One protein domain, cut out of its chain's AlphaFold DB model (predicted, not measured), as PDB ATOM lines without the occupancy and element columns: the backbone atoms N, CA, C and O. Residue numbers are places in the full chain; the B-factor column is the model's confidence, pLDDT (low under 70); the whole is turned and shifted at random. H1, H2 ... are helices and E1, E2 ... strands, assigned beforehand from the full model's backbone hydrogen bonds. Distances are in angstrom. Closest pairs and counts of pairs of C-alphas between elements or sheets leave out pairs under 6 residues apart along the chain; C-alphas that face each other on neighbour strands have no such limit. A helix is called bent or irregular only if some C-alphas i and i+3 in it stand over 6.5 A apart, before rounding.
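AT A GLANCE: This is residues 903 to 1091 of the 1224 residues of an uncharacterized protein of Acinetobacter haemolyticus (UniProt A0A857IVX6). A small closed barrel of six strands, E4, E5, E8, E7, E6 and E9 round the ring, sits at the corner of a V with a smaller lobe on each side: on one side a three-stranded sheet of E1, E3 and E2 with the short helix H1 beside it, on the other the helices H3 and H4 with the two-stranded sheet E10 E11. H4 packs on both the barrel and H3, the short helix H2 packs on the outside of the barrel at E4, and residues 1048 to 1053 stick out at the far tip of the H3 lobe. The printed part has 189 residues, with four named helices and eleven named strands in the order E1 H1 E2 E3 E4 E5 E6 E7 E8 H2 E9 H3 E10 H4 E11. The class is mixed, helices and strands; the barrel and the sheet E1 E3 E2 are antiparallel, E10 and E11 parallel. The whole is compact, with a radius of gyration of the C-alphas of 17.9 A, and spans 59 by 39 by 34 A.

IN THESE COORDINATES: E1, residues 911 to 917, begins at C-alpha 911 (338.035, 362.571, 285.695) and is 15.2 A long. H1 holds residues 919 to 923, E2 931 to 937 over 16.5 A, and E3 940 to 945 over 15.2 A. In the barrel, E4 is residues 948 to 953, E5 957 to 960, E6 974 to 977, E7 988 to 996 over 21.3 A, E8 1001 to 1004, and E9 1026 to 1031 over 16.8 A. H2, residues 1019 to 1024, is neither bent nor irregular, but only just: C-alphas 1021 and 1024 are 6.4 A apart. H3, residues 1033 to 1049, runs 24.7 A to C-alpha 1049 (360.477, 327.421, 292.724). E10 is residues 1054 to 1058, H4 1073 to 1084 over 16.0 A, and E11 1087 to 1089, ending at C-alpha 1089 (362.690, 345.227, 279.111).

HOW THE PARTS SIT: E1, H1 and E2 form a split strand-helix-strand unit, two strands running the same way with E3 between them, its crossover right-handed. N 914 and O 943 of E1 and E3 are 3.0 A apart; N 942 and O 935 of the hairpin E2 and E3, 2.8 A. H1 only grazes this sheet with residues 919 to 922. E3 runs on into E4 at 48 degrees. In the barrel, E5 to E8 form a Greek key, four strands with the first the neighbour of the fourth; N 1002 and O 958 are 2.8 A apart. Within it E6, E7 and E8 form a meander, each strand the antiparallel neighbour of the one before, with N 975 and O 990 at 2.8 A and N 1003 and O 994 at 2.8 A. E7 bends by 73 degrees at residue 993. N 948 and O 1027, 2.9 A apart, close the ring between E4 and E9. H2 lies outside the barrel, its height over the sheet 7.8 A; the C-alphas of Met 950 and Leu 1023, the closest of E4 and H2, are 5.5 A apart. H4 also lies outside, over E6, at a height of 9.7 A. H3 touches H4 with residues 1036 to 1043 alone, the same way at a steep tilt of 39 degrees; their closest C-alphas are those of Val 1036 and Val 1080, 6.6 A apart. E10, H4 and E11 form a strand-helix-strand unit, two parallel neighbours with a helix between, its crossover right-handed; N 1057 and O 1087 are 2.9 A apart. In H1, H3 and H4 every O i to N i+4 pair is within hydrogen-bond range; in H2 0 of 2 are, beside 2 of 3 O i to N i+3 pairs.

THE WHOLE: The C-alphas of Asp 939 and Asp 1052, the two farthest apart, are 60.6 A apart, and the outline is only just elongated. Residues 1048 to 1053 stand free. The links E5 to E6, E8 to H2 and E10 to H4 are long. The printed part has no cut, its mean pLDDT is 93.2, and no printed residue is under 70.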
ATOM      1  N   ALA A 903     342.195 345.717 279.372       82.81
ATOM      2  CA  ALA A 903     340.746 345.645 279.271       82.81
ATOM      3  C   ALA A 903     340.070 345.461 280.643       82.81
ATOM      4  O   ALA A 903     338.976 345.986 280.843       82.81
ATOM      5  N   SER A 904     340.715 344.758 281.580       84.44
ATOM      6  CA  SER A 904     340.130 344.358 282.868       84.44
ATOM      7  C   SER A 904     340.771 345.031 284.084       84.44
ATOM      8  O   SER A 904     340.090 345.264 285.080       84.44
ATOM      9  N   THR A 905     342.059 345.367 284.022       91.38
ATOM     10  CA  THR A 905     342.827 345.856 285.184       91.38
ATOM     11  C   THR A 905     343.097 347.360 285.150       91.38
ATOM     12  O   THR A 905     343.287 347.992 286.193       91.38
ATOM     13  N   GLY A 906     343.096 347.937 283.949       92.50
ATOM     14  CA  GLY A 906     343.457 349.320 283.691       92.50
ATOM     15  C   GLY A 906     342.369 350.321 284.050       92.50
ATOM     16  O   GLY A 906     341.263 350.258 283.499       92.50
ATOM     17  N   LYS A 907     342.680 351.310 284.896       93.44
ATOM     18  CA  LYS A 907     341.715 352.329 285.333       93.44
ATOM     19  C   LYS A 907     342.292 353.743 285.355       93.44
ATOM     20  O   LYS A 907     343.412 353.976 285.797       93.44
ATOM     21  N   PHE A 908     341.467 354.710 284.962       96.00
ATOM     22  CA  PHE A 908     341.744 356.126 285.193       96.00
ATOM     23  C   PHE A 908     341.267 356.528 286.591       96.00
ATOM     24  O   PHE A 908     340.102 356.308 286.930       96.00
ATOM     25  N   THR A 909     342.147 357.105 287.411       95.75
ATOM     26  CA  THR A 909     341.861 357.412 288.825       95.75
ATOM     27  C   THR A 909     341.196 358.775 289.022       95.75
ATOM     28  O   THR A 909     340.495 358.966 290.012       95.75
ATOM     29  N   ALA A 910     341.282 359.674 288.039       97.06
ATOM     30  CA  ALA A 910     340.629 360.983 288.055       97.06
ATOM     31  C   ALA A 910     339.828 361.254 286.773       97.06
ATOM     32  O   ALA A 910     340.037 360.592 285.753       97.06
ATOM     33  N   HIS A 911     338.867 362.180 286.839       97.69
ATOM     34  CA  HIS A 911     338.035 362.571 285.695       97.69
ATOM     35  C   HIS A 911     337.339 363.926 285.898       97.69
ATOM     36  O   HIS A 911     337.222 364.434 287.010       97.69
ATOM     37  N   MET A 912     336.814 364.472 284.805       97.19
ATOM     38  CA  MET A 912     335.903 365.609 284.762       97.19
ATOM     39  C   MET A 912     334.468 365.109 284.603       97.19
ATOM     40  O   MET A 912     334.177 364.358 283.670       97.19
ATOM     41  N   LEU A 913     333.557 365.552 285.469       96.75
ATOM     42  CA  LEU A 913     332.126 365.351 285.251       96.75
ATOM     43  C   LEU A 913     331.592 366.465 284.343       96.75
ATOM     44  O   LEU A 913     331.639 367.640 284.706       96.75
ATOM     45  N   LYS A 914     331.078 366.096 283.167       95.44
ATOM     46  CA  LYS A 914     330.399 367.013 282.241       95.44
ATOM     47  C   LYS A 914     328.935 366.598 282.128       95.44
ATOM     48  O   LYS A 914     328.668 365.438 281.834       95.44
ATOM     49  N   THR A 915     328.012 367.525 282.360       94.88
ATOM     50  CA  THR A 915     326.552 367.328 282.270       94.88
ATOM     51  C   THR A 915     325.986 368.096 281.073       94.88
ATOM     52  O   THR A 915     326.618 369.054 280.628       94.88
ATOM     53  N   GLY A 916     324.807 367.723 280.564       94.31
ATOM     54  CA  GLY A 916     324.201 368.392 279.403       94.31
ATOM     55  C   GLY A 916     324.927 368.126 278.084       94.31
ATOM     56  O   GLY A 916     324.899 368.967 277.189       94.31
ATOM     57  N   VAL A 917     325.639 366.999 277.980       96.12
ATOM     58  CA  VAL A 917     326.376 366.622 276.768       96.12
ATOM     59  C   VAL A 917     325.425 365.922 275.802       96.12
ATOM     60  O   VAL A 917     324.762 364.959 276.182       96.12
ATOM     61  N   SER A 918     325.387 366.367 274.548       95.69
ATOM     62  CA  SER A 918     324.546 365.742 273.526       95.69
ATOM     63  C   SER A 918     325.141 364.429 273.011       95.69
ATOM     64  O   SER A 918     326.360 364.211 273.025       95.69
ATOM     65  N   ASN A 919     324.300 363.566 272.441       95.06
ATOM     66  CA  ASN A 919     324.752 362.334 271.799       95.06
ATOM     67  C   ASN A 919     325.686 362.631 270.619       95.06
ATOM     68  O   ASN A 919     326.679 361.930 270.418       95.06
ATOM     69  N   SER A 920     325.433 363.715 269.880       93.88
ATOM     70  CA  SER A 920     326.302 364.165 268.786       93.88
ATOM     71  C   SER A 920     327.704 364.580 269.253       93.88
ATOM     72  O   SER A 920     328.678 364.302 268.553       93.88
ATOM     73  N   GLN A 921     327.833 365.185 270.439       94.44
ATOM     74  CA  GLN A 921     329.127 365.537 271.035       94.44
ATOM     75  C   GLN A 921     329.909 364.301 271.497       94.44
ATOM     76  O   GLN A 921     331.133 364.266 271.393       94.44
ATOM     77  N   ILE A 922     329.222 363.268 271.987       95.19
ATOM     78  CA  ILE A 922     329.865 362.006 272.380       95.19
ATOM     79  C   ILE A 922     330.349 361.246 271.141       95.19
ATOM     80  O   ILE A 922     331.491 360.792 271.094       95.19
ATOM     81  N   LEU A 923     329.501 361.143 270.113       93.50
ATOM     82  CA  LEU A 923     329.816 360.443 268.865       93.50
ATOM     83  C   LEU A 923     330.957 361.102 268.071       93.50
ATOM     84  O   LEU A 923     331.600 360.419 267.273       93.50
ATOM     85  N   SER A 924     331.217 362.397 268.285       90.62
ATOM     86  CA  SER A 924     332.311 363.136 267.643       90.62
ATOM     87  C   SER A 924     333.655 363.039 268.376       90.62
ATOM     88  O   SER A 924     334.674 363.442 267.811       90.62
ATOM     89  N   ALA A 925     333.695 362.486 269.595       92.56
ATOM     90  CA  ALA A 925     334.946 362.233 270.307       92.56
ATOM     91  C   ALA A 925     335.856 361.299 269.495       92.56
ATOM     92  O   ALA A 925     335.369 360.390 268.840       92.56
ATOM     93  N   SER A 926     337.180 361.468 269.557       90.94
ATOM     94  CA  SER A 926     338.110 360.654 268.750       90.94
ATOM     95  C   SER A 926     338.222 359.188 269.193       90.94
ATOM     96  O   SER A 926     338.799 358.369 268.480       90.94
ATOM     97  N   THR A 927     337.746 358.865 270.397       94.81
ATOM     98  CA  THR A 927     337.666 357.504 270.936       94.81
ATOM     99  C   THR A 927     336.730 357.468 272.142       94.81
ATOM    100  O   THR A 927     336.647 358.431 272.909       94.81
ATOM    101  N   ALA A 928     336.078 356.328 272.359       95.25
ATOM    102  CA  ALA A 928     335.349 356.046 273.589       95.25
ATOM    103  C   ALA A 928     336.275 355.891 274.812       95.25
ATOM    104  O   ALA A 928     335.815 356.061 275.938       95.25
ATOM    105  N   ASN A 929     337.579 355.637 274.613       94.19
ATOM    106  CA  ASN A 929     338.558 355.480 275.701       94.19
ATOM    107  C   ASN A 929     338.731 356.746 276.562       94.19
ATOM    108  O   ASN A 929     339.317 356.666 277.640       94.19
ATOM    109  N   TYR A 930     338.218 357.900 276.119       95.44
ATOM    110  CA  TYR A 930     338.193 359.121 276.925       95.44
ATOM    111  C   TYR A 930     337.099 359.142 277.997       95.44
ATOM    112  O   TYR A 930     337.119 360.022 278.854       95.44
ATOM    113  N   PHE A 931     336.164 358.194 277.991       96.31
ATOM    114  CA  PHE A 931     335.056 358.178 278.939       96.31
ATOM    115  C   PHE A 931     335.144 356.974 279.879       96.31
ATOM    116  O   PHE A 931     335.258 355.835 279.434       96.31
ATOM    117  N   ARG A 932     335.032 357.216 281.192       93.94
ATOM    118  CA  ARG A 932     334.845 356.147 282.194       93.94
ATOM    119  C   ARG A 932     333.404 355.668 282.247       93.94
ATOM    120  O   ARG A 932     333.162 354.478 282.401       93.94
ATOM    121  N   TYR A 933     332.468 356.608 282.133       95.31
ATOM    122  CA  TYR A 933     331.032 356.360 282.167       95.31
ATOM    123  C   TYR A 933     330.294 357.364 281.288       95.31
ATOM    124  O   TYR A 933     330.700 358.523 281.175       95.31
ATOM    125  N   ILE A 934     329.188 356.895 280.712       96.12
ATOM    126  CA  ILE A 934     328.199 357.682 279.974       96.12
ATOM    127  C   ILE A 934     326.830 357.249 280.501       96.12
ATOM    128  O   ILE A 934     326.509 356.061 280.452       96.12
ATOM    129  N   TYR A 935     326.045 358.185 281.030       94.69
ATOM    130  CA  TYR A 935     324.714 357.916 281.581       94.69
ATOM    131  C   TYR A 935     323.790 359.128 281.411       94.69
ATOM    132  O   TYR A 935     324.245 360.224 281.097       94.69
ATOM    133  N   GLY A 936     322.482 358.929 281.587       90.69
ATOM    134  CA  GLY A 936     321.451 359.937 281.303       90.69
ATOM    135  C   GLY A 936     320.621 359.599 280.061       90.69
ATOM    136  O   GLY A 936     320.805 358.541 279.450       90.69
ATOM    137  N   ASN A 937     319.712 360.496 279.681       84.00
ATOM    138  CA  ASN A 937     318.692 360.242 278.661       84.00
ATOM    139  C   ASN A 937     318.895 361.140 277.436       84.00
ATOM    140  O   ASN A 937     318.982 362.355 277.584       84.00
ATOM    141  N   SER A 938     318.854 360.554 276.231       84.56
ATOM    142  CA  SER A 938     318.882 361.305 274.963       84.56
ATOM    143  C   SER A 938     320.048 362.313 274.904       84.56
ATOM    144  O   SER A 938     321.131 362.002 275.380       84.56
ATOM    145  N   ASP A 939     319.838 363.517 274.370       89.56
ATOM    146  CA  ASP A 939     320.832 364.598 274.270       89.56
ATOM    147  C   ASP A 939     321.139 365.347 275.590       89.56
ATOM    148  O   ASP A 939     321.721 366.430 275.560       89.56
ATOM    149  N   ASP A 940     320.786 364.784 276.747       92.44
ATOM    150  CA  ASP A 940     321.156 365.298 278.073       92.44
ATOM    151  C   ASP A 940     321.939 364.231 278.855       92.44
ATOM    152  O   ASP A 940     321.455 363.602 279.807       92.44
ATOM    153  N   LYS A 941     323.165 363.954 278.395       94.75
ATOM    154  CA  LYS A 941     324.060 362.978 279.023       94.75
ATOM    155  C   LYS A 941     324.979 363.630 280.043       94.75
ATOM    156  O   LYS A 941     325.443 364.764 279.904       94.75
ATOM    157  N   SER A 942     325.316 362.832 281.045       96.38
ATOM    158  CA  SER A 942     326.467 363.040 281.908       96.38
ATOM    159  C   SER A 942     327.591 362.095 281.492       96.38
ATOM    160  O   SER A 942     327.378 360.888 281.340       96.38
ATOM    161  N   VAL A 943     328.795 362.636 281.322       96.94
ATOM    162  CA  VAL A 943     329.994 361.865 280.979       96.94
ATOM    163  C   VAL A 943     331.110 362.122 281.980       96.94
ATOM    164  O   VAL A 943     331.342 363.254 282.405       96.94
ATOM    165  N   GLN A 944     331.817 361.054 282.340       97.38
ATOM    166  CA  GLN A 944     333.059 361.131 283.105       97.38
ATOM    167  C   GLN A 944     334.239 361.096 282.131       97.38
ATOM    168  O   GLN A 944     334.661 360.018 281.713       97.38
ATOM    169  N   ASP A 945     334.726 362.272 281.743       97.44
ATOM    170  CA  ASP A 945     335.811 362.458 280.773       97.44
ATOM    171  C   ASP A 945     337.165 362.437 281.492       97.44
ATOM    172  O   ASP A 945     337.399 363.215 282.412       97.44
ATOM    173  N   VAL A 946     338.065 361.538 281.104       97.19
ATOM    174  CA  VAL A 946     339.362 361.347 281.783       97.19
ATOM    175  C   VAL A 946     340.386 362.417 281.429       97.19
ATOM    176  O   VAL A 946     341.435 362.491 282.063       97.19
ATOM    177  N   ARG A 947     340.093 363.245 280.422       97.12
ATOM    178  CA  ARG A 947     340.937 364.371 280.024       97.12
ATOM    179  C   ARG A 947     340.709 365.536 280.977       97.12
ATOM    180  O   ARG A 947     339.659 366.183 280.951       97.12
ATOM    181  N   ILE A 948     341.707 365.803 281.807       97.88
ATOM    182  CA  ILE A 948     341.659 366.835 282.838       97.88
ATOM    183  C   ILE A 948     342.430 368.059 282.330       97.88
ATOM    184  O   ILE A 948     343.604 367.925 281.978       97.88
ATOM    185  N   PRO A 949     341.807 369.248 282.268       97.25
ATOM    186  CA  PRO A 949     342.516 370.475 281.928       97.25
ATOM    187  C   PRO A 949     343.561 370.841 282.986       97.25
ATOM    188  O   PRO A 949     343.357 370.624 284.184       97.25
ATOM    189  N   MET A 950     344.657 371.447 282.537       97.25
ATOM    190  CA  MET A 950     345.704 371.988 283.403       97.25
ATOM    191  C   MET A 950     345.505 373.494 283.589       97.25
ATOM    192  O   MET A 950     345.148 374.197 282.648       97.25
ATOM    193  N   THR A 951     345.741 374.002 284.798       97.62
ATOM    194  CA  THR A 951     345.672 375.443 285.110       97.62
ATOM    195  C   THR A 951     347.052 376.069 285.284       97.62
ATOM    196  O   THR A 951     347.221 377.261 285.038       97.62
ATOM    197  N   ALA A 952     348.050 375.269 285.661       97.56
ATOM    198  CA  ALA A 952     349.452 375.662 285.710       97.56
ATOM    199  C   ALA A 952     350.354 374.444 285.483       97.56
ATOM    200  O   ALA A 952     349.991 373.313 285.820       97.56
ATOM    201  N   ILE A 953     351.548 374.678 284.941       97.88
ATOM    202  CA  ILE A 953     352.551 373.641 284.703       97.88
ATOM    203  C   ILE A 953     353.960 374.203 284.897       97.88
ATOM    204  O   ILE A 953     354.276 375.309 284.464       97.88
ATOM    205  N   THR A 954     354.814 373.433 285.564       96.50
ATOM    206  CA  THR A 954     356.252 373.691 285.685       96.50
ATOM    207  C   THR A 954     357.026 372.441 285.282       96.50
ATOM    208  O   THR A 954     356.440 371.404 284.971       96.50
ATOM    209  N   SER A 955     358.358 372.495 285.326       94.62
ATOM    210  CA  SER A 955     359.172 371.304 285.078       94.62
ATOM    211  C   SER A 955     358.911 370.176 286.080       94.62
ATOM    212  O   SER A 955     359.195 369.033 285.754       94.62
ATOM    213  N   ASN A 956     358.370 370.450 287.274       96.38
ATOM    214  CA  ASN A 956     358.183 369.442 288.326       96.38
ATOM    215  C   ASN A 956     356.743 369.308 288.830       96.38
ATOM    216  O   ASN A 956     356.461 368.382 289.593       96.38
ATOM    217  N   THR A 957     355.842 370.213 288.451       97.94
ATOM    218  CA  THR A 957     354.476 370.250 288.984       97.94
ATOM    219  C   THR A 957     353.436 370.499 287.903       97.94
ATOM    220  O   THR A 957     353.707 371.170 286.909       97.94
ATOM    221  N   ILE A 958     352.232 369.970 288.123       98.56
ATOM    222  CA  ILE A 958     351.047 370.204 287.291       98.56
ATOM    223  C   ILE A 958     349.884 370.522 288.223       98.56
ATOM    224  O   ILE A 958     349.588 369.734 289.119       98.56
ATOM    225  N   THR A 959     349.210 371.646 288.009       98.38
ATOM    226  CA  THR A 959     347.992 372.002 288.744       98.38
ATOM    227  C   THR A 959     346.777 371.692 287.880       98.38
ATOM    228  O   THR A 959     346.682 372.135 286.734       98.38
ATOM    229  N   LEU A 960     345.860 370.891 288.420       98.19
ATOM    230  CA  LEU A 960     344.642 370.456 287.740       98.19
ATOM    231  C   LEU A 960     343.549 371.533 287.818       98.19
ATOM    232  O   LEU A 960     343.599 372.449 288.640       98.19
ATOM    233  N   ALA A 961     342.528 371.416 286.970       95.88
ATOM    234  CA  ALA A 961     341.308 372.209 287.102       95.88
ATOM    235  C   ALA A 961     340.614 371.968 288.458       95.88
ATOM    236  O   ALA A 961     340.536 370.839 288.937       95.88
ATOM    237  N   ALA A 962     340.058 373.024 289.060       93.56
ATOM    238  CA  ALA A 962     339.491 372.973 290.413       93.56
ATOM    239  C   ALA A 962     338.299 372.006 290.569       93.56
ATOM    240  O   ALA A 962     338.044 371.511 291.662       93.56
ATOM    241  N   ASN A 963     337.569 371.741 289.483       93.31
ATOM    242  CA  ASN A 963     336.388 370.877 289.444       93.31
ATOM    243  C   ASN A 963     336.687 369.427 289.020       93.31
ATOM    244  O   ASN A 963     335.760 368.688 288.681       93.31
ATOM    245  N   VAL A 964     337.957 369.018 289.006       96.44
ATOM    246  CA  VAL A 964     338.334 367.615 288.808       96.44
ATOM    247  C   VAL A 964     337.827 366.743 289.959       96.44
ATOM    248  O   VAL A 964     337.846 367.138 291.123       96.44
ATOM    249  N   VAL A 965     337.368 365.536 289.629       96.38
ATOM    250  CA  VAL A 965     337.078 364.478 290.600       96.38
ATOM    251  C   VAL A 965     338.336 363.629 290.762       96.38
ATOM    252  O   VAL A 965     338.738 362.924 289.835       96.38
ATOM    253  N   ASP A 966     338.955 363.701 291.936       94.25
ATOM    254  CA  ASP A 966     340.343 363.282 292.185       94.25
ATOM    255  C   ASP A 966     340.555 362.497 293.488       94.25
ATOM    256  O   ASP A 966     341.687 362.174 293.841       94.25
ATOM    257  N   ALA A 967     339.479 362.112 294.177       88.88
ATOM    258  CA  ALA A 967     339.548 361.385 295.448       88.88
ATOM    259  C   ALA A 967     340.301 360.037 295.379       88.88
ATOM    260  O   ALA A 967     340.613 359.458 296.416       88.88
ATOM    261  N   SER A 968     340.566 359.509 294.177       91.62
ATOM    262  CA  SER A 968     341.316 358.264 293.966       91.62
ATOM    263  C   SER A 968     342.742 358.470 293.446       91.62
ATOM    264  O   SER A 968     343.399 357.473 293.154       91.62
ATOM    265  N   ILE A 969     343.219 359.715 293.304       96.12
ATOM    266  CA  ILE A 969     344.613 359.986 292.932       96.12
ATOM    267  C   ILE A 969     345.527 359.567 294.083       96.12
ATOM    268  O   ILE A 969     345.342 359.996 295.222       96.12
ATOM    269  N   THR A 970     346.547 358.765 293.779       94.56
ATOM    270  CA  THR A 970     347.526 358.305 294.772       94.56
ATOM    271  C   THR A 970     348.968 358.422 294.278       94.56
ATOM    272  O   THR A 970     349.241 358.525 293.081       94.56
ATOM    273  N   VAL A 971     349.919 358.435 295.219       94.06
ATOM    274  CA  VAL A 971     351.353 358.344 294.901       94.06
ATOM    275  C   VAL A 971     351.616 357.023 294.181       94.06
ATOM    276  O   VAL A 971     351.161 355.975 294.630       94.06
ATOM    277  N   GLY A 972     352.362 357.075 293.078       91.69
ATOM    278  CA  GLY A 972     352.604 355.915 292.218       91.69
ATOM    279  C   GLY A 972     351.695 355.828 290.988       91.69
ATOM    280  O   GLY A 972     352.034 355.088 290.067       91.69
ATOM    281  N   ASP A 973     350.609 356.607 290.911       97.31
ATOM    282  CA  ASP A 973     349.799 356.693 289.688       97.31
ATOM    283  C   ASP A 973     350.625 357.260 288.517       97.31
ATOM    284  O   ASP A 973     351.471 358.148 288.690       97.31
ATOM    285  N   ALA A 974     350.352 356.773 287.305       97.75
ATOM    286  CA  ALA A 974     350.935 357.293 286.078       97.75
ATOM    287  C   ALA A 974     350.206 358.568 285.628       97.75
ATOM    288  O   ALA A 974     348.977 358.636 285.592       97.75
ATOM    289  N   VAL A 975     350.981 359.576 285.240       98.00
ATOM    290  CA  VAL A 975     350.524 360.875 284.742       98.00
ATOM    291  C   VAL A 975     350.841 360.944 283.258       98.00
ATOM    292  O   VAL A 975     352.011 361.026 282.884       98.00
ATOM    293  N   ILE A 976     349.811 360.899 282.419       98.06
ATOM    294  CA  ILE A 976     349.920 360.992 280.961       98.06
ATOM    295  C   ILE A 976     349.653 362.445 280.577       98.06
ATOM    296  O   ILE A 976     348.555 362.947 280.807       98.06
ATOM    297  N   ILE A 977     350.656 363.118 280.024       98.12
ATOM    298  CA  ILE A 977     350.647 364.557 279.742       98.12
ATOM    299  C   ILE A 977     350.577 364.748 278.227       98.12
ATOM    300  O   ILE A 977     351.424 364.205 277.519       98.12
ATOM    301  N   GLY A 978     349.608 365.529 277.744       95.44
ATOM    302  CA  GLY A 978     349.399 365.818 276.321       95.44
ATOM    303  C   GLY A 978     348.317 364.956 275.655       95.44
ATOM    304  O   GLY A 978     347.891 363.931 276.190       95.44
ATOM    305  N   ASP A 979     347.868 365.370 274.465       92.38
ATOM    306  CA  ASP A 979     346.943 364.603 273.617       92.38
ATOM    307  C   ASP A 979     347.696 363.859 272.500       92.38
ATOM    308  O   ASP A 979     348.432 364.453 271.706       92.38
ATOM    309  N   TYR A 980     347.470 362.543 272.427       93.12
ATOM    310  CA  TYR A 980     348.134 361.606 271.521       93.12
ATOM    311  C   TYR A 980     348.096 362.038 270.053       93.12
ATOM    312  O   TYR A 980     349.131 361.996 269.398       93.12
ATOM    313  N   GLY A 981     346.936 362.414 269.509       92.12
ATOM    314  CA  GLY A 981     346.818 362.888 268.119       92.12
ATOM    315  C   GLY A 981     347.535 362.040 267.050       92.12
ATOM    316  O   GLY A 981     348.124 362.615 266.132       92.12
ATOM    317  N   CYS A 982     347.551 360.705 267.193       92.12
ATOM    318  CA  CYS A 982     348.310 359.762 266.349       92.12
ATOM    319  C   CYS A 982     349.840 359.998 266.301       92.12
ATOM    320  O   CYS A 982     350.515 359.512 265.394       92.12
ATOM    321  N   ASN A 983     350.408 360.706 267.279       94.38
ATOM    322  CA  ASN A 983     351.830 361.014 267.393       94.38
ATOM    323  C   ASN A 983     352.289 360.900 268.856       94.38
ATOM    324  O   ASN A 983     352.082 361.797 269.667       94.38
ATOM    325  N   HIS A 984     352.978 359.812 269.195       95.19
ATOM    326  CA  HIS A 984     353.515 359.563 270.539       95.19
ATOM    327  C   HIS A 984     354.459 360.657 271.037       95.19
ATOM    328  O   HIS A 984     354.537 360.842 272.241       95.19
ATOM    329  N   LYS A 985     355.123 361.422 270.157       94.50
ATOM    330  CA  LYS A 985     355.961 362.561 270.578       94.50
ATOM    331  C   LYS A 985     355.149 363.728 271.152       94.50
ATOM    332  O   LYS A 985     355.746 364.680 271.628       94.50
ATOM    333  N   ARG A 986     353.813 363.708 271.069       95.00
ATOM    334  CA  ARG A 986     352.944 364.693 271.735       95.00
ATOM    335  C   ARG A 986     352.634 364.345 273.189       95.00
ATOM    336  O   ARG A 986     351.999 365.147 273.871       95.00
ATOM    337  N   VAL A 987     353.043 363.158 273.639       95.81
ATOM    338  CA  VAL A 987     352.702 362.612 274.951       95.81
ATOM    339  C   VAL A 987     353.967 362.256 275.714       95.81
ATOM    340  O   VAL A 987     354.847 361.574 275.197       95.81
ATOM    341  N   ALA A 988     354.008 362.639 276.984       95.06
ATOM    342  CA  ALA A 988     355.003 362.154 277.928       95.06
ATOM    343  C   ALA A 988     354.309 361.527 279.136       95.06
ATOM    344  O   ALA A 988     353.225 361.952 279.537       95.06
ATOM    345  N   VAL A 989     354.953 360.527 279.736       96.69
ATOM    346  CA  VAL A 989     354.440 359.861 280.935       96.69
ATOM    347  C   VAL A 989     355.413 360.030 282.101       96.69
ATOM    348  O   VAL A 989     356.642 360.020 281.940       96.69
ATOM    349  N   ARG A 990     354.843 360.267 283.283       95.56
ATOM    350  CA  ARG A 990     355.524 360.444 284.573       95.56
ATOM    351  C   ARG A 990     354.785 359.681 285.668       95.56
ATOM    352  O   ARG A 990     353.713 359.146 285.421       95.56
ATOM    353  N   VAL A 991     355.346 359.651 286.874       96.56
ATOM    354  CA  VAL A 991     354.690 359.071 288.056       96.56
ATOM    355  C   VAL A 991     354.444 360.163 289.092       96.56
ATOM    356  O   VAL A 991     355.289 361.046 289.279       96.56
ATOM    357  N   ILE A 992     353.304 360.099 289.779       97.69
ATOM    358  CA  ILE A 992     352.984 360.984 290.901       97.69
ATOM    359  C   ILE A 992     353.911 360.671 292.073       97.69
ATOM    360  O   ILE A 992     353.867 359.581 292.641       97.69
ATOM    361  N   LYS A 993     354.724 361.653 292.467       96.50
ATOM    362  CA  LYS A 993     355.532 361.613 293.692       96.50
ATOM    363  C   LYS A 993     354.752 362.115 294.902       96.50
ATOM    364  O   LYS A 993     354.921 361.591 295.997       96.50
ATOM    365  N   ALA A 994     353.934 363.142 294.707       97.19
ATOM    366  CA  ALA A 994     353.043 363.688 295.723       97.19
ATOM    367  C   ALA A 994     351.836 364.342 295.050       97.19
ATOM    368  O   ALA A 994     351.945 364.832 293.924       97.19
ATOM    369  N   TYR A 995     350.705 364.368 295.749       97.81
ATOM    370  CA  TYR A 995     349.496 365.043 295.301       97.81
ATOM    371  C   TYR A 995     348.910 365.868 296.447       97.81
ATOM    372  O   TYR A 995     348.648 365.338 297.525       97.81
ATOM    373  N   ASP A 996     348.734 367.163 296.210       96.44
ATOM    374  CA  ASP A 996     348.058 368.076 297.125       96.44
ATOM    375  C   ASP A 996     346.614 368.264 296.656       96.44
ATOM    376  O   ASP A 996     346.343 368.922 295.650       96.44
ATOM    377  N   ASN A 997     345.682 367.676 297.404       93.31
ATOM    378  CA  ASN A 997     344.256 367.726 297.104       93.31
ATOM    379  C   ASN A 997     343.631 369.114 297.344       93.31
ATOM    380  O   ASN A 997     342.594 369.430 296.763       93.31
ATOM    381  N   THR A 998     344.236 369.952 298.190       93.44
ATOM    382  CA  THR A 998     343.739 371.306 298.463       93.44
ATOM    383  C   THR A 998     344.080 372.235 297.308       93.44
ATOM    384  O   THR A 998     343.212 372.960 296.827       93.44
ATOM    385  N   THR A 999     345.324 372.189 296.832       95.12
ATOM    386  CA  THR A 999     345.773 373.016 295.699       95.12
ATOM    387  C   THR A 999     345.593 372.337 294.346       95.12
ATOM    388  O   THR A 999     345.904 372.939 293.323       95.12
ATOM    389  N   LYS A1000     345.111 371.087 294.323       97.25
ATOM    390  CA  LYS A1000     344.951 370.255 293.119       97.25
ATOM    391  C   LYS A1000     346.259 370.089 292.342       97.25
ATOM    392  O   LYS A1000     346.255 370.011 291.116       97.25
ATOM    393  N   THR A1001     347.386 370.039 293.052       98.19
ATOM    394  CA  THR A1001     348.724 370.049 292.451       98.19
ATOM    395  C   THR A1001     349.396 368.687 292.552       98.19
ATOM    396  O   THR A1001     349.591 368.134 293.633       98.19
ATOM    397  N   ILE A1002     349.800 368.157 291.402       98.62
ATOM    398  CA  ILE A1002     350.641 366.972 291.265       98.62
ATOM    399  C   ILE A1002     352.107 367.403 291.294       98.62
ATOM    400  O   ILE A1002     352.510 368.310 290.569       98.62
ATOM    401  N   THR A1003     352.919 366.698 292.079       98.12
ATOM    402  CA  THR A1003     354.384 366.731 292.008       98.12
ATOM    403  C   THR A1003     354.883 365.494 291.272       98.12
ATOM    404  O   THR A1003     354.556 364.364 291.647       98.12
ATOM    405  N   LEU A1004     355.696 365.695 290.239       95.88
ATOM    406  CA  LEU A1004     356.234 364.633 289.391       95.88
ATOM    407  C   LEU A1004     357.454 363.960 290.041       95.88
ATOM    408  O   LEU A1004     358.240 364.591 290.751       95.88
ATOM    409  N   ASN A1005     357.645 362.666 289.780       89.62
ATOM    410  CA  ASN A1005     358.814 361.917 290.252       89.62
ATOM    411  C   ASN A1005     360.123 362.284 289.536       89.62
ATOM    412  O   ASN A1005     361.200 362.058 290.085       89.62
ATOM    413  N   ARG A1006     360.028 362.846 288.328       92.25
ATOM    414  CA  ARG A1006     361.141 363.377 287.536       92.25
ATOM    415  C   ARG A1006     360.652 364.542 286.679       92.25
ATOM    416  O   ARG A1006     359.491 364.547 286.262       92.25
ATOM    417  N   SER A1007     361.542 365.488 286.396       90.25
ATOM    418  CA  SER A1007     361.191 366.705 285.668       90.25
ATOM    419  C   SER A1007     360.756 366.442 284.220       90.25
ATOM    420  O   SER A1007     361.119 365.420 283.630       90.25
ATOM    421  N   ILE A1008     359.994 367.372 283.648       90.06
ATOM    422  CA  ILE A1008     359.644 367.477 282.224       90.06
ATOM    423  C   ILE A1008     360.253 368.745 281.614       90.06
ATOM    424  O   ILE A1008     360.507 369.727 282.317       90.06
ATOM    425  N   SER A1009     360.450 368.733 280.299       93.06
ATOM    426  CA  SER A1009     360.851 369.902 279.506       93.06
ATOM    427  C   SER A1009     359.991 370.035 278.248       93.06
ATOM    428  O   SER A1009     359.373 369.061 277.822       93.06
ATOM    429  N   ALA A1010     359.938 371.235 277.659       88.62
ATOM    430  CA  ALA A1010     359.160 371.480 276.441       88.62
ATOM    431  C   ALA A1010     359.653 370.632 275.253       88.62
ATOM    432  O   ALA A1010     358.836 370.143 274.482       88.62
ATOM    433  N   ASP A1011     360.962 370.364 275.175       88.81
ATOM    434  CA  ASP A1011     361.590 369.573 274.105       88.81
ATOM    435  C   ASP A1011     361.104 368.113 274.039       88.81
ATOM    436  O   ASP A1011     361.297 367.434 273.030       88.81
ATOM    437  N   GLU A1012     360.460 367.616 275.098       88.88
ATOM    438  CA  GLU A1012     359.845 366.285 275.107       88.88
ATOM    439  C   GLU A1012     358.529 366.221 274.321       88.88
ATOM    440  O   GLU A1012     358.061 365.124 274.017       88.88
ATOM    441  N   PHE A1013     357.934 367.370 273.986       93.81
ATOM    442  CA  PHE A1013     356.621 367.465 273.363       93.81
ATOM    443  C   PHE A1013     356.739 368.093 271.977       93.81
ATOM    444  O   PHE A1013     357.093 369.256 271.815       93.81
ATOM    445  N   TYR A1014     356.393 367.326 270.948       92.06
ATOM    446  CA  TYR A1014     356.524 367.727 269.547       92.06
ATOM    447  C   TYR A1014     355.821 369.050 269.210       92.06
ATOM    448  O   TYR A1014     356.286 369.781 268.337       92.06
ATOM    449  N   GLN A1015     354.709 369.340 269.883       92.81
ATOM    450  CA  GLN A1015     353.868 370.510 269.663       92.81
ATOM    451  C   GLN A1015     354.240 371.734 270.511       92.81
ATOM    452  O   GLN A1015     353.657 372.794 270.290       92.81
ATOM    453  N   ALA A1016     355.158 371.601 271.474       92.25
ATOM    454  CA  ALA A1016     355.452 372.646 272.448       92.25
ATOM    455  C   ALA A1016     356.765 373.380 272.135       92.25
ATOM    456  O   ALA A1016     357.764 372.772 271.756       92.25
ATOM    457  N   GLU A1017     356.769 374.694 272.341       91.25
ATOM    458  CA  GLU A1017     357.972 375.538 272.386       91.25
ATOM    459  C   GLU A1017     358.286 375.956 273.831       91.25
ATOM    460  O   GLU A1017     359.432 376.213 274.196       91.25
ATOM    461  N   SER A1018     357.262 375.970 274.682       94.56
ATOM    462  CA  SER A1018     357.342 376.168 276.121       94.56
ATOM    463  C   SER A1018     356.376 375.222 276.838       94.56
ATOM    464  O   SER A1018     355.398 374.754 276.260       94.56
ATOM    465  N   LEU A1019     356.591 374.965 278.133       94.50
ATOM    466  CA  LEU A1019     355.647 374.148 278.912       94.50
ATOM    467  C   LEU A1019     354.237 374.763 278.954       94.50
ATOM    468  O   LEU A1019     353.263 374.024 279.048       94.50
ATOM    469  N   ASN A1020     354.111 376.088 278.828       95.31
ATOM    470  CA  ASN A1020     352.812 376.763 278.818       95.31
ATOM    471  C   ASN A1020     351.965 376.421 277.585       95.31
ATOM    472  O   ASN A1020     350.743 376.508 277.669       95.31
ATOM    473  N   ASP A1021     352.571 375.973 276.481       92.69
ATOM    474  CA  ASP A1021     351.816 375.494 275.313       92.69
ATOM    475  C   ASP A1021     350.994 374.237 275.641       92.69
ATOM    476  O   ASP A1021     350.004 373.940 274.978       92.69
ATOM    477  N   LEU A1022     351.360 373.514 276.704       95.19
ATOM    478  CA  LEU A1022     350.608 372.360 277.180       95.19
ATOM    479  C   LEU A1022     349.351 372.758 277.965       95.19
ATOM    480  O   LEU A1022     348.518 371.899 278.208       95.19
ATOM    481  N   LEU A1023     349.143 374.027 278.338       95.44
ATOM    482  CA  LEU A1023     347.925 374.439 279.059       95.44
ATOM    483  C   LEU A1023     346.647 374.298 278.216       95.44
ATOM    484  O   LEU A1023     345.559 374.180 278.776       95.44
ATOM    485  N   SER A1024     346.761 374.272 276.884       90.69
ATOM    486  CA  SER A1024     345.651 373.934 275.977       90.69
ATOM    487  C   SER A1024     345.447 372.427 275.778       90.69
ATOM    488  O   SER A1024     344.527 372.023 275.071       90.69
ATOM    489  N   GLU A1025     346.306 371.601 276.372       94.06
ATOM    490  CA  GLU A1025     346.247 370.142 276.325       94.06
ATOM    491  C   GLU A1025     345.595 369.584 277.602       94.06
ATOM    492  O   GLU A1025     344.991 370.301 278.404       94.06
ATOM    493  N   PHE A1026     345.715 368.272 277.805       95.75
ATOM    494  CA  PHE A1026     345.124 367.577 278.941       95.75
ATOM    495  C   PHE A1026     346.149 366.725 279.676       95.75
ATOM    496  O   PHE A1026     347.183 366.333 279.131       95.75
ATOM    497  N   VAL A1027     345.807 366.394 280.914       97.56
ATOM    498  CA  VAL A1027     346.441 365.325 281.670       97.56
ATOM    499  C   VAL A1027     345.426 364.216 281.938       97.56
ATOM    500  O   VAL A1027     344.241 364.477 282.143       97.56
ATOM    501  N   MET A1028     345.880 362.970 281.918       98.12
ATOM    502  CA  MET A1028     345.100 361.801 282.322       98.12
ATOM    503  C   MET A1028     345.870 361.063 283.417       98.12
ATOM    504  O   MET A1028     347.083 360.881 283.300       98.12
ATOM    505  N   ILE A1029     345.176 360.636 284.475       98.00
ATOM    506  CA  ILE A1029     345.792 359.926 285.607       98.00
ATOM    507  C   ILE A1029     345.357 358.466 285.568       98.00
ATOM    508  O   ILE A1029     344.161 358.174 285.628       98.00
ATOM    509  N   TYR A1030     346.321 357.563 285.423       96.75
ATOM    510  CA  TYR A1030     346.102 356.154 285.121       96.75
ATOM    511  C   TYR A1030     346.822 355.242 286.117       96.75
ATOM    512  O   TYR A1030     347.922 355.546 286.573       96.75
ATOM    513  N   ASN A1031     346.218 354.099 286.434       95.31
ATOM    514  CA  ASN A1031     346.830 353.053 287.247       95.31
ATOM    515  C   ASN A1031     346.280 351.664 286.854       95.31
ATOM    516  O   ASN A1031     345.201 351.550 286.272       95.31
ATOM    517  N   ALA A1032     346.999 350.604 287.214       95.94
ATOM    518  CA  ALA A1032     346.600 349.209 287.039       95.94
ATOM    519  C   ALA A1032     347.031 348.364 288.262       95.94
ATOM    520  O   ALA A1032     347.874 347.475 288.136       95.94
ATOM    521  N   PRO A1033     346.491 348.629 289.469       93.81
ATOM    522  CA  PRO A1033     346.978 348.012 290.709       93.81
ATOM    523  C   PRO A1033     346.838 346.485 290.706       93.81
ATOM    524  O   PRO A1033     347.750 345.784 291.118       93.81
ATOM    525  N   THR A1034     345.742 345.960 290.155       94.81
ATOM    526  CA  THR A1034     345.530 344.512 290.028       94.81
ATOM    527  C   THR A1034     346.602 343.851 289.163       94.81
ATOM    528  O   THR A1034     347.134 342.813 289.539       94.81
ATOM    529  N   TRP A1035     346.972 344.472 288.042       95.38
ATOM    530  CA  TRP A1035     348.055 343.979 287.191       95.38
ATOM    531  C   TRP A1035     349.417 344.061 287.895       95.38
ATOM    532  O   TRP A1035     350.221 343.133 287.794       95.38
ATOM    533  N   VAL A1036     349.668 345.145 288.641       95.56
ATOM    534  CA  VAL A1036     350.880 345.317 289.461       95.56
ATOM    535  C   VAL A1036     351.010 344.180 290.477       95.56
ATOM    536  O   VAL A1036     352.066 343.551 290.548       95.56
ATOM    537  N   ASP A1037     349.944 343.881 291.220       95.12
ATOM    538  CA  ASP A1037     349.935 342.819 292.230       95.12
ATOM    539  C   ASP A1037     350.119 341.432 291.601       95.12
ATOM    540  O   ASP A1037     350.914 340.629 292.089       95.12
ATOM    541  N   GLN A1038     349.466 341.171 290.466       95.06
ATOM    542  CA  GLN A1038     349.602 339.907 289.738       95.06
ATOM    543  C   GLN A1038     351.030 339.687 289.220       95.06
ATOM    544  O   GLN A1038     351.588 338.607 289.390       95.06
ATOM    545  N   ASN A1039     351.682 340.704 288.646       95.06
ATOM    546  CA  ASN A1039     353.073 340.561 288.196       95.06
ATOM    547  C   ASN A1039     354.047 340.396 289.370       95.06
ATOM    548  O   ASN A1039     355.011 339.635 289.267       95.06
ATOM    549  N   LYS A1040     353.785 341.060 290.504       92.69
ATOM    550  CA  LYS A1040     354.531 340.838 291.750       92.69
ATOM    551  C   LYS A1040     354.397 339.386 292.222       92.69
ATOM    552  O   LYS A1040     355.412 338.777 292.551       92.69
ATOM    553  N   GLN A1041     353.187 338.833 292.196       94.19
ATOM    554  CA  GLN A1041     352.916 337.443 292.563       94.19
ATOM    555  C   GLN A1041     353.593 336.446 291.614       94.19
ATOM    556  O   GLN A1041     354.182 335.474 292.078       94.19
ATOM    557  N   LEU A1042     353.568 336.689 290.300       92.56
ATOM    558  CA  LEU A1042     354.257 335.838 289.324       92.56
ATOM    559  C   LEU A1042     355.765 335.762 289.586       92.56
ATOM    560  O   LEU A1042     356.338 334.673 289.550       92.56
ATOM    561  N   ALA A1043     356.401 336.900 289.885       88.50
ATOM    562  CA  ALA A1043     357.815 336.927 290.250       88.50
ATOM    563  C   ALA A1043     358.089 336.104 291.523       88.50
ATOM    564  O   ALA A1043     359.014 335.291 291.538       88.50
ATOM    565  N   ASP A1044     357.248 336.251 292.553       87.75
ATOM    566  CA  ASP A1044     357.374 335.499 293.808       87.75
ATOM    567  C   ASP A1044     357.210 333.983 293.599       87.75
ATOM    568  O   ASP A1044     357.967 333.192 294.168       87.75
ATOM    569  N   MET A1045     356.260 333.565 292.754       89.06
ATOM    570  CA  MET A1045     356.037 332.154 292.417       89.06
ATOM    571  C   MET A1045     357.246 331.542 291.703       89.06
ATOM    572  O   MET A1045     357.671 330.442 292.060       89.06
ATOM    573  N   ILE A1046     357.831 332.252 290.730       85.44
ATOM    574  CA  ILE A1046     359.021 331.766 290.021       85.44
ATOM    575  C   ILE A1046     360.206 331.673 290.975       85.44
ATOM    576  O   ILE A1046     360.838 330.626 291.011       85.44
ATOM    577  N   TRP A1047     360.505 332.706 291.767       85.75
ATOM    578  CA  TRP A1047     361.646 332.658 292.687       85.75
ATOM    579  C   TRP A1047     361.526 331.579 293.750       85.75
ATOM    580  O   TRP A1047     362.522 330.942 294.084       85.75
ATOM    581  N   SER A1048     360.315 331.350 294.256       81.88
ATOM    582  CA  SER A1048     360.074 330.298 295.243       81.88
ATOM    583  C   SER A1048     360.403 328.910 294.685       81.88
ATOM    584  O   SER A1048     360.872 328.049 295.427       81.88
ATOM    585  N   ALA A1049     360.181 328.689 293.386       81.19
ATOM    586  CA  ALA A1049     360.477 327.421 292.724       81.19
ATOM    587  C   ALA A1049     361.891 327.357 292.114       81.19
ATOM    588  O   ALA A1049     362.492 326.286 292.067       81.19
ATOM    589  N   LEU A1050     362.410 328.489 291.633       83.38
ATOM    590  CA  LEU A1050     363.643 328.638 290.859       83.38
ATOM    591  C   LEU A1050     364.437 329.863 291.363       83.38
ATOM    592  O   LEU A1050     364.453 330.908 290.704       83.38
ATOM    593  N   PRO A1051     365.105 329.764 292.527       78.38
ATOM    594  CA  PRO A1051     365.746 330.911 293.181       78.38
ATOM    595  C   PRO A1051     366.904 331.517 292.374       78.38
ATOM    596  O   PRO A1051     367.154 332.715 292.475       78.38
ATOM    597  N   ASP A1052     367.564 330.719 291.531       78.25
ATOM    598  CA  ASP A1052     368.669 331.167 290.672       78.25
ATOM    599  C   ASP A1052     368.195 331.722 289.314       78.25
ATOM    600  O   ASP A1052     369.009 332.130 288.482       78.25
ATOM    601  N   CYS A1053     366.883 331.715 289.049       84.00
ATOM    602  CA  CYS A1053     366.334 332.168 287.777       84.00
ATOM    603  C   CYS A1053     366.387 333.693 287.660       84.00
ATOM    604  O   CYS A1053     365.912 334.431 288.531       84.00
ATOM    605  N   LYS A1054     366.892 334.188 286.526       88.62
ATOM    606  CA  LYS A1054     366.820 335.611 286.197       88.62
ATOM    607  C   LYS A1054     365.444 335.945 285.634       88.62
ATOM    608  O   LYS A1054     365.124 335.588 284.501       88.62
ATOM    609  N   ILE A1055     364.666 336.703 286.395       87.94
ATOM    610  CA  ILE A1055     363.333 337.154 285.992       87.94
ATOM    611  C   ILE A1055     363.427 338.551 285.377       87.94
ATOM    612  O   ILE A1055     364.150 339.423 285.863       87.94
ATOM    613  N   ASN A1056     362.683 338.765 284.298       92.25
ATOM    614  CA  ASN A1056     362.524 340.053 283.647       92.25
ATOM    615  C   ASN A1056     361.049 340.266 283.317       92.25
ATOM    616  O   ASN A1056     360.352 339.315 282.961       92.25
ATOM    617  N   ILE A1057     360.599 341.513 283.375       91.81
ATOM    618  CA  ILE A1057     359.258 341.906 282.946       91.81
ATOM    619  C   ILE A1057     359.326 342.856 281.750       91.81
ATOM    620  O   ILE A1057     360.209 343.713 281.664       91.81
ATOM    621  N   ALA A1058     358.391 342.695 280.822       92.56
ATOM    622  CA  ALA A1058     358.195 343.552 279.660       92.56
ATOM    623  C   ALA A1058     356.733 343.991 279.559       92.56
ATOM    624  O   ALA A1058     355.825 343.306 280.027       92.56
ATOM    625  N   THR A1059     356.524 345.121 278.893       91.56
ATOM    626  CA  THR A1059     355.200 345.635 278.518       91.56
ATOM    627  C   THR A1059     355.066 345.677 276.999       91.56
ATOM    628  O   THR A1059     355.950 345.219 276.286       91.56
ATOM    629  N   ALA A1060     354.005 346.282 276.472       90.38
ATOM    630  CA  ALA A1060     353.855 346.529 275.042       90.38
ATOM    631  C   ALA A1060     354.815 347.613 274.505       90.38
ATOM    632  O   ALA A1060     355.443 348.365 275.260       90.38
ATOM    633  N   GLY A1061     354.889 347.706 273.172       92.56
ATOM    634  CA  GLY A1061     355.479 348.845 272.465       92.56
ATOM    635  C   GLY A1061     354.624 350.119 272.547       92.56
ATOM    636  O   GLY A1061     353.647 350.193 273.295       92.56
ATOM    637  N   VAL A1062     354.978 351.141 271.763       94.00
ATOM    638  CA  VAL A1062     354.218 352.398 271.697       94.00
ATOM    639  C   VAL A1062     352.783 352.151 271.203       94.00
ATOM    640  O   VAL A1062     352.614 351.610 270.114       94.00
ATOM    641  N   PRO A1063     351.732 352.542 271.947       93.19
ATOM    642  CA  PRO A1063     350.377 352.068 271.666       93.19
ATOM    643  C   PRO A1063     349.583 352.961 270.711       93.19
ATOM    644  O   PRO A1063     349.787 354.174 270.665       93.19
ATOM    645  N   HIS A1064     348.580 352.406 270.024       92.25
ATOM    646  CA  HIS A1064     347.498 353.217 269.459       92.25
ATOM    647  C   HIS A1064     346.474 353.554 270.554       92.25
ATOM    648  O   HIS A1064     345.559 352.769 270.810       92.25
ATOM    649  N   PHE A1065     346.604 354.717 271.203       93.44
ATOM    650  CA  PHE A1065     345.777 355.060 272.373       93.44
ATOM    651  C   PHE A1065     344.262 355.021 272.105       93.44
ATOM    652  O   PHE A1065     343.469 354.610 272.956       93.44
ATOM    653  N   TYR A1066     343.838 355.390 270.892       93.38
ATOM    654  CA  TYR A1066     342.422 355.349 270.519       93.38
ATOM    655  C   TYR A1066     341.837 353.934 270.492       93.38
ATOM    656  O   TYR A1066     340.614 353.801 270.512       93.38
ATOM    657  N   LEU A1067     342.686 352.904 270.466       90.19
ATOM    658  CA  LEU A1067     342.299 351.502 270.575       90.19
ATOM    659  C   LEU A1067     342.554 350.939 271.981       90.19
ATOM    660  O   LEU A1067     341.648 350.339 272.549       90.19
ATOM    661  N   ARG A1068     343.751 351.140 272.554       88.25
ATOM    662  CA  ARG A1068     344.168 350.542 273.841       88.25
ATOM    663  C   ARG A1068     344.773 351.575 274.795       88.25
ATOM    664  O   ARG A1068     345.560 352.413 274.362       88.25
ATOM    665  N   LYS A1069     344.489 351.487 276.098       91.25
ATOM    666  CA  LYS A1069     344.913 352.471 277.114       91.25
ATOM    667  C   LYS A1069     346.267 352.087 277.740       91.25
ATOM    668  O   LYS A1069     346.415 352.059 278.953       91.25
ATOM    669  N   LEU A1070     347.271 351.779 276.914       92.44
ATOM    670  CA  LEU A1070     348.536 351.192 277.396       92.44
ATOM    671  C   LEU A1070     349.584 352.211 277.888       92.44
ATOM    672  O   LEU A1070     350.642 351.817 278.376       92.44
ATOM    673  N   PHE A1071     349.329 353.519 277.774       94.56
ATOM    674  CA  PHE A1071     350.211 354.519 278.386       94.56
ATOM    675  C   PHE A1071     350.202 354.373 279.917       94.56
ATOM    676  O   PHE A1071     349.144 354.215 280.515       94.56
ATOM    677  N   GLY A1072     351.379 354.437 280.545       93.81
ATOM    678  CA  GLY A1072     351.549 354.251 281.991       93.81
ATOM    679  C   GLY A1072     352.042 352.864 282.400       93.81
ATOM    680  O   GLY A1072     352.751 352.757 283.396       93.81
ATOM    681  N   TYR A1073     351.759 351.805 281.628       95.56
ATOM    682  CA  TYR A1073     352.231 350.457 281.983       95.56
ATOM    683  C   TYR A1073     353.750 350.359 282.052       95.56
ATOM    684  O   TYR A1073     354.266 349.666 282.921       95.56
ATOM    685  N   ARG A1074     354.471 351.065 281.176       94.75
ATOM    686  CA  ARG A1074     355.936 351.106 281.186       94.75
ATOM    687  C   ARG A1074     356.464 351.592 282.539       94.75
ATOM    688  O   ARG A1074     357.333 350.956 283.125       94.75
ATOM    689  N   GLU A1075     355.927 352.697 283.045       94.31
ATOM    690  CA  GLU A1075     356.315 353.289 284.324       94.31
ATOM    691  C   GLU A1075     355.923 352.391 285.507       94.31
ATOM    692  O   GLU A1075     356.722 352.194 286.423       94.31
ATOM    693  N   LEU A1076     354.725 351.793 285.465       94.56
ATOM    694  CA  LEU A1076     354.272 350.836 286.479       94.56
ATOM    695  C   LEU A1076     355.157 349.580 286.502       94.56
ATOM    696  O   LEU A1076     355.559 349.125 287.571       94.56
ATOM    697  N   ALA A1077     355.522 349.051 285.334       93.88
ATOM    698  CA  ALA A1077     356.422 347.913 285.198       93.88
ATOM    699  C   ALA A1077     357.827 348.242 285.710       93.88
ATOM    700  O   ALA A1077     358.397 347.458 286.456       93.88
ATOM    701  N   GLN A1078     358.380 349.417 285.399       91.00
ATOM    702  CA  GLN A1078     359.660 349.853 285.971       91.00
ATOM    703  C   GLN A1078     359.627 349.867 287.503       91.00
ATOM    704  O   GLN A1078     360.599 349.462 288.147       91.00
ATOM    705  N   GLN A1079     358.505 350.292 288.092       86.94
ATOM    706  CA  GLN A1079     358.327 350.263 289.539       86.94
ATOM    707  C   GLN A1079     358.225 348.830 290.075       86.94
ATOM    708  O   GLN A1079     358.912 348.514 291.040       86.94
ATOM    709  N   VAL A1080     357.454 347.940 289.436       88.19
ATOM    710  CA  VAL A1080     357.397 346.510 289.806       88.19
ATOM    711  C   VAL A1080     358.783 345.871 289.729       88.19
ATOM    712  O   VAL A1080     359.185 345.173 290.659       88.19
ATOM    713  N   ALA A1081     359.532 346.150 288.659       88.88
ATOM    714  CA  ALA A1081     360.875 345.630 288.457       88.88
ATOM    715  C   ALA A1081     361.811 346.041 289.591       88.88
ATOM    716  O   ALA A1081     362.504 345.207 290.170       88.88
ATOM    717  N   LYS A1082     361.763 347.323 289.962       84.88
ATOM    718  CA  LYS A1082     362.524 347.867 291.083       84.88
ATOM    719  C   LYS A1082     362.094 347.276 292.428       84.88
ATOM    720  O   LYS A1082     362.960 346.897 293.207       84.88
ATOM    721  N   ASP A1083     360.790 347.203 292.695       83.69
ATOM    722  CA  ASP A1083     360.229 346.701 293.958       83.69
ATOM    723  C   ASP A1083     360.586 345.237 294.199       83.69
ATOM    724  O   ASP A1083     360.825 344.835 295.336       83.69
ATOM    725  N   LYS A1084     360.593 344.437 293.131       83.94
ATOM    726  CA  LYS A1084     360.931 343.020 293.212       83.94
ATOM    727  C   LYS A1084     362.421 342.759 293.064       83.94
ATOM    728  O   LYS A1084     362.865 341.751 293.581       83.94
ATOM    729  N   ASN A1085     363.205 343.667 292.479       80.56
ATOM    730  CA  ASN A1085     364.585 343.420 292.044       80.56
ATOM    731  C   ASN A1085     364.660 342.415 290.872       80.56
ATOM    732  O   ASN A1085     365.499 341.517 290.847       80.56
ATOM    733  N   VAL A1086     363.762 342.575 289.892       85.75
ATOM    734  CA  VAL A1086     363.794 341.873 288.593       85.75
ATOM    735  C   VAL A1086     364.237 342.817 287.473       85.75
ATOM    736  O   VAL A1086     364.227 344.039 287.626       85.75
ATOM    737  N   GLY A1087     364.615 342.268 286.317       87.31
ATOM    738  CA  GLY A1087     364.940 343.073 285.139       87.31
ATOM    739  C   GLY A1087     363.705 343.701 284.480       87.31
ATOM    740  O   GLY A1087     362.595 343.182 284.585       87.31
ATOM    741  N   PHE A1088     363.903 344.803 283.754       92.31
ATOM    742  CA  PHE A1088     362.869 345.450 282.941       92.31
ATOM    743  C   PHE A1088     363.315 345.552 281.481       92.31
ATOM    744  O   PHE A1088     364.410 346.043 281.195       92.31
ATOM    745  N   VAL A1089     362.455 345.126 280.555       92.06
ATOM    746  CA  VAL A1089     362.690 345.227 279.111       92.06
ATOM    747  C   VAL A1089     361.784 346.298 278.506       92.06
ATOM    748  O   VAL A1089     360.564 346.163 278.447       92.06
ATOM    749  N   ASP A1090     362.404 347.371 278.019       91.19
ATOM    750  CA  ASP A1090     361.706 348.572 277.555       91.19
ATOM    751  C   ASP A1090     361.302 348.492 276.068       91.19
ATOM    752  O   ASP A1090     361.931 349.100 275.194       91.19
ATOM    753  N   TYR A1091     360.251 347.721 275.765       93.88
ATOM    754  CA  TYR A1091     359.683 347.642 274.407       93.88
ATOM    755  C   TYR A1091     359.097 348.972 273.929       93.88
ATOM    756  O   TYR A1091     359.138 349.263 272.729       93.88
TER     757      TYR A1091